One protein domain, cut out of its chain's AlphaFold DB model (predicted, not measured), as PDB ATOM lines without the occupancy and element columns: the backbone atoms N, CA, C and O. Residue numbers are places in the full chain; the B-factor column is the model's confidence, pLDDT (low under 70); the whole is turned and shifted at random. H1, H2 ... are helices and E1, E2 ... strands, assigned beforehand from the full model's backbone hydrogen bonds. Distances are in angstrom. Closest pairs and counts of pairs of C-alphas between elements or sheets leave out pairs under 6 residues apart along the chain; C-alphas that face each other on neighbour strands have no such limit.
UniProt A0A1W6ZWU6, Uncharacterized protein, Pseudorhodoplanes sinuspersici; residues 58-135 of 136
ATOM      1  N   ASP A  58     104.210 156.983 122.864       97.69
ATOM      2  CA  ASP A  58     105.337 157.626 123.548       97.69
ATOM      3  C   ASP A  58     106.056 156.664 124.498       97.69
ATOM      4  O   ASP A  58     105.415 156.021 125.332       97.69
ATOM      5  N   GLY A  59     107.385 156.577 124.373       96.56
ATOM      6  CA  GLY A  59     108.233 155.664 125.149       96.56
ATOM      7  C   GLY A  59     108.122 155.840 126.666       96.56
ATOM      8  O   GLY A  59     108.236 154.865 127.405       96.56
ATOM      9  N   ASP A  60     107.764 157.036 127.140       95.81
ATOM     10  CA  ASP A  60     107.490 157.315 128.559       95.81
ATOM     11  C   ASP A  60     106.383 156.429 129.156       95.81
ATOM     12  O   ASP A  60     106.334 156.200 130.369       95.81
ATOM     13  N   HIS A  61     105.491 155.919 128.302       95.50
ATOM     14  CA  HIS A  61     104.391 155.030 128.669       95.50
ATOM     15  C   HIS A  61     104.685 153.549 128.397       95.50
ATOM     16  O   HIS A  61     103.772 152.722 128.502       95.50
ATOM     17  N   ALA A  62     105.925 153.202 128.043       96.69
ATOM     18  CA  ALA A  62     106.323 151.817 127.853       96.69
ATOM     19  C   ALA A  62     106.189 151.011 129.167       96.69
ATOM     20  O   ALA A  62     106.404 151.562 130.256       96.69
ATOM     21  N   PRO A  63     105.821 149.716 129.098       96.06
ATOM     22  CA  PRO A  63     105.679 148.863 130.275       96.06
ATOM     23  C   PRO A  63     106.959 148.793 131.112       96.06
ATOM     24  O   PRO A  63     108.049 148.582 130.588       96.06
ATOM     25  N   LYS A  64     106.807 148.923 132.434       95.94
ATOM     26  CA  LYS A  64     107.898 148.801 133.421       95.94
ATOM     27  C   LYS A  64     107.786 147.539 134.280       95.94
ATOM     28  O   LYS A  64     108.451 147.416 135.300       95.94
ATOM     29  N   ASP A  65     106.913 146.619 133.883       94.62
ATOM     30  CA  ASP A  65     106.599 145.372 134.589       94.62
ATOM     31  C   ASP A  65     107.367 144.156 134.040       94.62
ATOM     32  O   ASP A  65     107.084 143.024 134.422       94.62
ATOM     33  N   GLY A  66     108.337 144.386 133.150       94.81
ATOM     34  CA  GLY A  66     109.101 143.336 132.473       94.81
ATOM     35  C   GLY A  66     108.439 142.787 131.206       94.81
ATOM     36  O   GLY A  66     109.037 141.946 130.543       94.81
ATOM     37  N   THR A  67     107.248 143.272 130.827       96.12
ATOM     38  CA  THR A  67     106.619 142.930 129.540       96.12
ATOM     39  C   THR A  67     107.528 143.312 128.371       96.12
ATOM     40  O   THR A  67     108.018 144.442 128.315       96.12
ATOM     41  N   THR A  68     107.713 142.399 127.416       97.19
ATOM     42  CA  THR A  68     108.454 142.671 126.177       97.19
ATOM     43  C   THR A  68     107.587 143.426 125.171       97.19
ATOM     44  O   THR A  68     106.430 143.083 124.926       97.19
ATOM     45  N   PHE A  69     108.154 144.449 124.542       97.81
ATOM     46  CA  PHE A  69     107.500 145.291 123.546       97.81
ATOM     47  C   PHE A  69     108.471 145.669 122.425       97.81
ATOM     48  O   PHE A  69     109.674 145.466 122.531       97.81
ATOM     49  N   GLU A  70     107.951 146.224 121.336       98.00
ATOM     50  CA  GLU A  70     108.768 146.772 120.254       98.00
ATOM     51  C   GLU A  70     109.147 148.213 120.565       98.00
ATOM     52  O   GLU A  70     108.281 149.023 120.903       98.00
ATOM     53  N   SER A  71     110.423 148.540 120.409       97.69
ATOM     54  CA  SER A  71     110.987 149.865 120.649       97.69
ATOM     55  C   SER A  71     111.613 150.440 119.382       97.69
ATOM     56  O   SER A  71     112.122 149.708 118.528       97.69
ATOM     57  N   ILE A  72     111.555 151.765 119.273       97.12
ATOM     58  CA  ILE A  72     112.346 152.569 118.341       97.12
ATOM     59  C   ILE A  72     113.099 153.609 119.167       97.12
ATOM     60  O   ILE A  72     112.568 154.138 120.149       97.12
ATOM     61  N   GLU A  73     114.319 153.925 118.737       94.62
ATOM     62  CA  GLU A  73     115.240 154.834 119.417       94.62
ATOM     63  C   GLU A  73     115.907 155.790 118.426       94.62
ATOM     64  O   GLU A  73     116.123 155.456 117.258       94.62
ATOM     65  N   ILE A  74     116.270 156.985 118.895       92.00
ATOM     66  CA  ILE A  74     117.116 157.889 118.110       92.00
ATOM     67  C   ILE A  74     118.533 157.309 118.062       92.00
ATOM     68  O   ILE A  74     119.096 156.945 119.088       92.00
ATOM     69  N   GLY A  75     119.125 157.273 116.867       89.31
ATOM     70  CA  GLY A  75     120.465 156.718 116.640       89.31
ATOM     71  C   GLY A  75     120.460 155.332 115.996       89.31
ATOM     72  O   GLY A  75     121.518 154.854 115.595       89.31
ATOM     73  N   SER A  76     119.284 154.728 115.811       91.81
ATOM     74  CA  SER A  76     119.104 153.484 115.062       91.81
ATOM     75  C   SER A  76     117.910 153.580 114.108       91.81
ATOM     76  O   SER A  76     117.012 154.398 114.288       91.81
ATOM     77  N   THR A  77     117.907 152.748 113.066       92.19
ATOM     78  CA  THR A  77     116.765 152.569 112.150       92.19
ATOM     79  C   THR A  77     116.028 151.249 112.379       92.19
ATOM     80  O   THR A  77     115.110 150.928 111.626       92.19
ATOM     81  N   GLY A  78     116.456 150.458 113.367       94.25
ATOM     82  CA  GLY A  78     115.849 149.172 113.697       94.25
ATOM     83  C   GLY A  78     114.600 149.296 114.571       94.25
ATOM     84  O   GLY A  78     114.362 150.316 115.216       94.25
ATOM     85  N   ILE A  79     113.815 148.221 114.577       96.94
ATOM     86  CA  ILE A  79     112.735 147.975 115.533       96.94
ATOM     87  C   ILE A  79     113.180 146.791 116.380       96.94
ATOM     88  O   ILE A  79     113.457 145.729 115.823       96.94
ATOM     89  N   PHE A  80     113.238 146.973 117.696       96.56
ATOM     90  CA  PHE A  80     113.857 145.995 118.587       96.56
ATOM     91  C   PHE A  80     112.922 145.519 119.687       96.56
ATOM     92  O   PHE A  80     112.116 146.301 120.203       96.56
ATOM     93  N   ASP A  81     113.089 144.262 120.088       97.19
ATOM     94  CA  ASP A  81     112.449 143.721 121.281       97.19
ATOM     95  C   ASP A  81     113.124 144.293 122.527       97.19
ATOM     96  O   ASP A  81     114.326 144.141 122.741       97.19
ATOM     97  N   CYS A  82     112.327 144.977 123.338       97.50
ATOM     98  CA  CYS A  82     112.759 145.710 124.513       97.50
ATOM     99  C   CYS A  82     111.916 145.316 125.724       97.50
ATOM    100  O   CYS A  82     110.716 145.061 125.605       97.50
ATOM    101  N   SER A  83     112.532 145.285 126.900       97.19
ATOM    102  CA  SER A  83     111.838 145.112 128.173       97.19
ATOM    103  C   SER A  83     112.480 145.969 129.259       97.19
ATOM    104  O   SER A  83     113.637 146.384 129.170       97.19
ATOM    105  N   TYR A  84     111.708 146.279 130.297       97.00
ATOM    106  CA  TYR A  84     112.234 146.967 131.470       97.00
ATOM    107  C   TYR A  84     112.808 145.952 132.459       97.00
ATOM    108  O   TYR A  84     112.125 145.004 132.846       97.00
ATOM    109  N   SER A  85     114.041 146.171 132.908       94.25
ATOM    110  CA  SER A  85     114.700 145.336 133.909       94.25
ATOM    111  C   SER A  85     115.530 146.184 134.864       94.25
ATOM    112  O   SER A  85     116.201 147.134 134.451       94.25
ATOM    113  N   LEU A  86     115.497 145.812 136.148       86.31
ATOM    114  CA  LEU A  86     116.158 146.492 137.264       86.31
ATOM    115  C   LEU A  86     115.821 147.994 137.315       86.31
ATOM    116  O   LEU A  86     114.863 148.398 137.973       86.31
ATOM    117  N   CYS A  87     116.595 148.817 136.615       86.56
ATOM    118  CA  CYS A  87     116.514 150.273 136.628       86.56
ATOM    119  C   CYS A  87     116.403 150.914 135.235       86.56
ATOM    120  O   CYS A  87     116.488 152.138 135.139       86.56
ATOM    121  N   GLY A  88     116.225 150.135 134.163       95.00
ATOM    122  CA  GLY A  88     116.224 150.683 132.807       95.00
ATOM    123  C   GLY A  88     115.584 149.780 131.763       95.00
ATOM    124  O   GLY A  88     115.188 148.648 132.042       95.00
ATOM    125  N   PHE A  89     115.478 150.310 130.551       97.19
ATOM    126  CA  PHE A  89     115.055 149.554 129.382       97.19
ATOM    127  C   PHE A  89     116.255 148.866 128.742       97.19
ATOM    128  O   PHE A  89     117.348 149.431 128.689       97.19
ATOM    129  N   TRP A  90     116.032 147.651 128.253       96.88
ATOM    130  CA  TRP A  90     117.054 146.832 127.625       96.88
ATOM    131  C   TRP A  90     116.520 146.228 126.337       96.88
ATOM    132  O   TRP A  90     115.444 145.630 126.337       96.88
ATOM    133  N   VAL A  91     117.278 146.379 125.257       96.25
ATOM    134  CA  VAL A  91     117.026 145.723 123.973       96.25
ATOM    135  C   VAL A  91     117.768 144.393 123.934       96.25
ATOM    136  O   VAL A  91     118.960 144.348 124.235       96.25
ATOM    137  N   ALA A  92     117.070 143.326 123.551       93.31
ATOM    138  CA  ALA A  92     117.667 142.021 123.292       93.31
ATOM    139  C   ALA A  92     117.980 141.896 121.794       93.31
ATOM    140  O   ALA A  92     117.065 141.743 120.984       93.31
ATOM    141  N   ASP A  93     119.260 141.966 121.423       92.75
ATOM    142  CA  ASP A  93     119.696 141.819 120.030       92.75
ATOM    143  C   ASP A  93     121.118 141.248 119.936       92.75
ATOM    144  O   ASP A  93     121.955 141.458 120.817       92.75
ATOM    145  N   GLY A  94     121.397 140.489 118.872       88.44
ATOM    146  CA  GLY A  94     122.724 139.907 118.628       88.44
ATOM    147  C   GLY A  94     123.205 138.905 119.689       88.44
ATOM    148  O   GLY A  94     124.398 138.623 119.760       88.44
ATOM    149  N   GLY A  95     122.297 138.368 120.510       90.94
ATOM    150  CA  GLY A  95     122.629 137.461 121.615       90.94
ATOM    151  C   GLY A  95     123.084 138.157 122.903       90.94
ATOM    152  O   GLY A  95     123.582 137.471 123.793       90.94
ATOM    153  N   ASP A  96     122.903 139.476 123.015       93.00
ATOM    154  CA  ASP A  96     123.243 140.269 124.203       93.00
ATOM    155  C   ASP A  96     122.111 141.251 124.574       93.00
ATOM    156  O   ASP A  96     121.107 141.373 123.864       93.00
ATOM    157  N   MET A  97     122.268 141.936 125.710       93.50
ATOM    158  CA  MET A  97     121.349 142.949 126.223       93.50
ATOM    159  C   MET A  97     121.996 144.334 126.194       93.50
ATOM    160  O   MET A  97     122.993 144.592 126.869       93.50
ATOM    161  N   TRP A  98     121.366 145.263 125.481       93.50
ATOM    162  CA  TRP A  98     121.869 146.622 125.287       93.50
ATOM    163  C   TRP A  98     121.012 147.633 126.048       93.50
ATOM    164  O   TRP A  98     119.783 147.534 125.993       93.50
ATOM    165  N   PRO A  99     121.608 148.609 126.753       94.62
ATOM    166  CA  PRO A  99     120.837 149.665 127.398       94.62
ATOM    167  C   PRO A  99     120.081 150.476 126.340       94.62
ATOM    168  O   PRO A  99     120.630 150.792 125.286       94.62
ATOM    169  N   SER A 100     118.829 150.809 126.637       94.88
ATOM    170  CA  SER A 100     117.884 151.388 125.684       94.88
ATOM    171  C   SER A 100     117.194 152.626 126.257       94.88
ATOM    172  O   SER A 100     116.916 152.717 127.458       94.88
ATOM    173  N   HIS A 101     116.884 153.581 125.379       94.69
ATOM    174  CA  HIS A 101     116.085 154.768 125.669       94.69
ATOM    175  C   HIS A 101     114.953 154.909 124.635       94.69
ATOM    176  O   HIS A 101     115.041 155.756 123.738       94.69
ATOM    177  N   PRO A 102     113.876 154.101 124.740       96.31
ATOM    178  CA  PRO A 102     112.789 154.105 123.765       96.31
ATOM    179  C   PRO A 102     112.180 155.502 123.604       96.31
ATOM    180  O   PRO A 102     111.683 156.076 124.572       96.31
ATOM    181  N   ILE A 103     112.160 156.033 122.376       97.38
ATOM    182  CA  ILE A 103     111.395 157.255 122.070       97.38
ATOM    183  C   ILE A 103     109.933 156.918 121.782       97.38
ATOM    184  O   ILE A 103     109.017 157.659 122.143       97.38
ATOM    185  N   LEU A 104     109.715 155.766 121.151       98.12
ATOM    186  CA  LEU A 104     108.404 155.224 120.853       98.12
ATOM    187  C   LEU A 104     108.386 153.726 121.144       98.12
ATOM    188  O   LEU A 104     109.388 153.033 120.967       98.12
ATOM    189  N   PHE A 105     107.220 153.225 121.539       98.31
ATOM    190  CA  PHE A 105     106.987 151.806 121.754       98.31
ATOM    191  C   PHE A 105     105.680 151.324 121.124       98.31
ATOM    192  O   PHE A 105     104.723 152.083 120.925       98.31
ATOM    193  N   ARG A 106     105.615 150.021 120.872       97.94
ATOM    194  CA  ARG A 106     104.404 149.309 120.473       97.94
ATOM    195  C   ARG A 106     104.350 147.969 121.197       97.94
ATOM    196  O   ARG A 106     105.330 147.241 121.245       97.94
ATOM    197  N   LEU A 107     103.199 147.643 121.784       97.56
ATOM    198  CA  LEU A 107     103.016 146.345 122.435       97.56
ATOM    199  C   LEU A 107     102.952 145.245 121.378       97.56
ATOM    200  O   LEU A 107     102.444 145.469 120.275       97.56
ATOM    201  N   LYS A 108     103.395 144.044 121.748       96.50
ATOM    202  CA  LYS A 108     103.154 142.852 120.938       96.50
ATOM    203  C   LYS A 108     101.641 142.591 120.819       96.50
ATOM    204  O   LYS A 108     100.878 143.020 121.691       96.50
ATOM    205  N   PRO A 109     101.176 141.916 119.750       95.38
ATOM    206  CA  PRO A 109      99.745 141.781 119.463       95.38
ATOM    207  C   PRO A 109      98.909 141.244 120.631       95.38
ATOM    208  O   PRO A 109      97.818 141.754 120.889       95.38
ATOM    209  N   GLU A 110      99.432 140.261 121.366       95.25
ATOM    210  CA  GLU A 110      98.745 139.663 122.514       95.25
ATOM    211  C   GLU A 110      98.552 140.660 123.663       95.25
ATOM    212  O   GLU A 110      97.450 140.792 124.199       95.25
ATOM    213  N   ASP A 111      99.591 141.411 124.024       95.56
ATOM    214  CA  ASP A 111      99.520 142.373 125.125       95.56
ATOM    215  C   ASP A 111      98.721 143.621 124.746       95.56
ATOM    216  O   ASP A 111      98.002 144.185 125.576       95.56
ATOM    217  N   GLU A 112      98.745 144.013 123.471       95.06
ATOM    218  CA  GLU A 112      97.868 145.064 122.966       95.06
ATOM    219  C   GLU A 112      96.391 144.643 123.024       95.06
ATOM    220  O   GLU A 112      95.535 145.455 123.393       95.06
ATOM    221  N   ALA A 113      96.076 143.378 122.725       95.38
ATOM    222  CA  ALA A 113      94.724 142.842 122.869       95.38
ATOM    223  C   ALA A 113      94.271 142.839 124.339       95.38
ATOM    224  O   ALA A 113      93.183 143.340 124.640       95.38
ATOM    225  N   LYS A 114      95.122 142.375 125.268       95.00
ATOM    226  CA  LYS A 114      94.851 142.419 126.720       95.00
ATOM    227  C   LYS A 114      94.598 143.848 127.201       95.00
ATOM    228  O   LYS A 114      93.627 144.108 127.912       95.00
ATOM    229  N   ARG A 115      95.433 144.802 126.772       93.94
ATOM    230  CA  ARG A 115      95.267 146.223 127.103       93.94
ATOM    231  C   ARG A 115      93.929 146.758 126.598       93.94
ATOM    232  O   ARG A 115      93.216 147.409 127.358       93.94
ATOM    233  N   LYS A 116      93.577 146.497 125.335       94.44
ATOM    234  CA  LYS A 116      92.307 146.946 124.743       94.44
ATOM    235  C   LYS A 116      91.100 146.363 125.476       94.44
ATOM    236  O   LYS A 116      90.178 147.119 125.774       94.44
ATOM    237  N   ALA A 117      91.131 145.075 125.821       95.94
ATOM    238  CA  ALA A 117      90.077 144.434 126.604       95.94
ATOM    239  C   ALA A 117      89.897 145.118 127.970       95.94
ATOM    240  O   ALA A 117      88.793 145.549 128.300       95.94
ATOM    241  N   LYS A 118      90.998 145.341 128.701       94.19
ATOM    242  CA  LYS A 118      90.987 146.048 129.992       94.19
ATOM    243  C   LYS A 118      90.429 147.472 129.883       94.19
ATOM    244  O   LYS A 118      89.684 147.918 130.750       94.19
ATOM    245  N   MET A 119      90.784 148.206 128.826       93.12
ATOM    246  CA  MET A 119      90.264 149.561 128.597       93.12
ATOM    247  C   MET A 119      88.772 149.561 128.243       93.12
ATOM    248  O   MET A 119      88.047 150.443 128.696       93.12
ATOM    249  N   ALA A 120      88.302 148.580 127.469       95.56
ATOM    250  CA  ALA A 120      86.887 148.446 127.127       95.56
ATOM    251  C   ALA A 120      86.029 148.138 128.364       95.56
ATOM    252  O   ALA A 120      84.977 148.754 128.544       95.56
ATOM    253  N   GLU A 121      86.508 147.247 129.236       95.25
ATOM    254  CA  GLU A 121      85.877 146.932 130.522       95.25
ATOM    255  C   GLU A 121      85.815 148.167 131.434       95.25
ATOM    256  O   GLU A 121      84.745 148.528 131.923       95.25
ATOM    257  N   ALA A 122      86.936 148.881 131.596       93.50
ATOM    258  CA  ALA A 122      86.983 150.102 132.400       93.50
ATOM    259  C   ALA A 122      86.035 151.190 131.865       93.50
ATOM    260  O   ALA A 122      85.344 151.853 132.640       93.50
ATOM    261  N   ALA A 123      85.960 151.350 130.541       93.25
ATOM    262  CA  ALA A 123      85.041 152.286 129.909       93.25
ATOM    263  C   ALA A 123      83.570 151.886 130.107       93.25
ATOM    264  O   ALA A 123      82.722 152.767 130.239       93.25
ATOM    265  N   ALA A 124      83.250 150.587 130.127       93.31
ATOM    266  CA  ALA A 124      81.906 150.105 130.446       93.31
ATOM    267  C   ALA A 124      81.531 150.439 131.892       93.31
ATOM    268  O   ALA A 124      80.515 151.095 132.107       93.31
ATOM    269  N   ARG A 125      82.411 150.124 132.850       93.25
ATOM    270  CA  ARG A 125      82.192 150.438 134.267       93.25
ATOM    271  C   ARG A 125      81.952 151.932 134.501       93.25
ATOM    272  O   ARG A 125      81.012 152.300 135.195       93.25
ATOM    273  N   PHE A 126      82.755 152.792 133.873       91.75
ATOM    274  CA  PHE A 126      82.590 154.243 133.993       91.75
ATOM    275  C   PHE A 126      81.242 154.738 133.445       91.75
ATOM    276  O   PHE A 126      80.619 155.613 134.041       91.75
ATOM    277  N   ARG A 127      80.764 154.181 132.322       91.50
ATOM    278  CA  ARG A 127      79.443 154.533 131.772       91.50
ATOM    279  C   ARG A 127      78.309 154.121 132.709       91.50
ATOM    280  O   ARG A 127      77.362 154.893 132.877       91.50
ATOM    281  N   ASP A 128      78.414 152.948 133.324       89.19
ATOM    282  CA  ASP A 128      77.410 152.454 134.268       89.19
ATOM    283  C   ASP A 128      77.366 153.333 135.527       89.19
ATOM    284  O   ASP A 128      76.294 153.790 135.926       89.19
ATOM    285  N   GLU A 129      78.531 153.664 136.093       88.25
ATOM    286  CA  GLU A 129      78.664 154.570 137.242       88.25
ATOM    287  C   GLU A 129      78.116 155.977 136.935       88.25
ATOM    288  O   GLU A 129      77.323 156.519 137.707       88.25
ATOM    289  N   ALA A 130      78.454 156.557 135.777       83.00
ATOM    290  CA  ALA A 130      77.946 157.865 135.356       83.00
ATOM    291  C   ALA A 130      76.415 157.872 135.185       83.00
ATOM    292  O   ALA A 130      75.748 158.850 135.534       83.00
ATOM    293  N   THR A 131      75.846 156.763 134.707       79.38
ATOM    294  CA  THR A 131      74.391 156.594 134.569       79.38
ATOM    295  C   THR A 131      73.696 156.500 135.932       79.38
ATOM    296  O   THR A 131      72.556 156.945 136.063       79.38
ATOM    297  N   MET A 132      74.362 155.959 136.960       71.12
ATOM    298  CA  MET A 132      73.826 155.935 138.327       71.12
ATOM    299  C   MET A 132      73.885 157.306 139.013       71.12
ATOM    300  O   MET A 132      72.963 157.649 139.749       71.12
ATOM    301  N   ILE A 133      74.927 158.102 138.758       73.56
ATOM    302  CA  ILE A 133      75.093 159.437 139.360       73.56
ATOM    303  C   ILE A 133      74.125 160.460 138.738       73.56
ATOM    304  O   ILE A 133      73.580 161.291 139.455       73.56
ATOM    305  N   GLY A 134      73.844 160.376 137.434       59.53
ATOM    306  CA  GLY A 134      72.898 161.268 136.741       59.53
ATOM    307  C   GLY A 134      71.406 160.989 136.991       59.53
ATOM    308  O   GLY A 134      70.564 161.574 136.314       59.53
ATOM    309  N   ARG A 135      71.068 160.070 137.906       58.12
ATOM    310  CA  ARG A 135      69.688 159.718 138.296       58.12
ATOM    311  C   ARG A 135      69.242 160.324 139.637       58.12
ATOM    312  O   ARG A 135      68.158 159.970 140.100       58.12
TER     313      ARG A 135
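Overview. This is residues 58 to 135 of the 136 residues of an uncharacterized protein of Pseudorhodoplanes sinuspersici (UniProt A0A1W6ZWU6). Picture a small compact head, one strongly twisted sheet of five short strands, with a long straight helix, H1, leading away from its edge strand E5 like a handle. Residues 116 to 135, most of them in H1, stick out free and make the length. You have 78 residues, mixed in class, in the order E1 E2 E3 E4 E5 H1; the sheet, wholly antiparallel, runs E4 E3 E2 E1 E5. The whole is only just loose, close to extended, with a radius of gyration of the C-alphas of 16.9 A and spans of 59 by 25 by 21 A.

Along the chain. After residues 58 to 68, find C-alpha 69 at (107.500, 145.291, 123.546), where E1 begins and runs to 72. E2, residues 80 to 85, spans 15.4 A, and E3, 88 to 93, spans 15.9 A. E4 holds 96 to 100 and E5 104 to 107. H1, 109 to 133, runs 36.3 A to C-alpha 133 at (75.093, 159.437, 139.360).

Arrangement. E1 to E4 form a meander, each strand the antiparallel neighbour of the one before. Look for N 69 and O 82, 2.8 A, between E1 and E2; N 85 and O 88, 2.9 A, between E2 and E3; and N 91 and O 98, 2.9 A, between E3 and E4. E5 is apart from E4 but antiparallel to E1, with N 70 and O 106 at 2.8 A. H1 only grazes the sheet, with residues 109 to 115; every O i to N i+4 pair in it is within hydrogen-bond range.

Size, cuts and confidence. The C-alphas of Gly 94 and Arg 135, the two farthest apart, are 59.9 A apart. The printed part has no cut, and no link is long. In this model, residues 134 to 135 have pLDDT under 70.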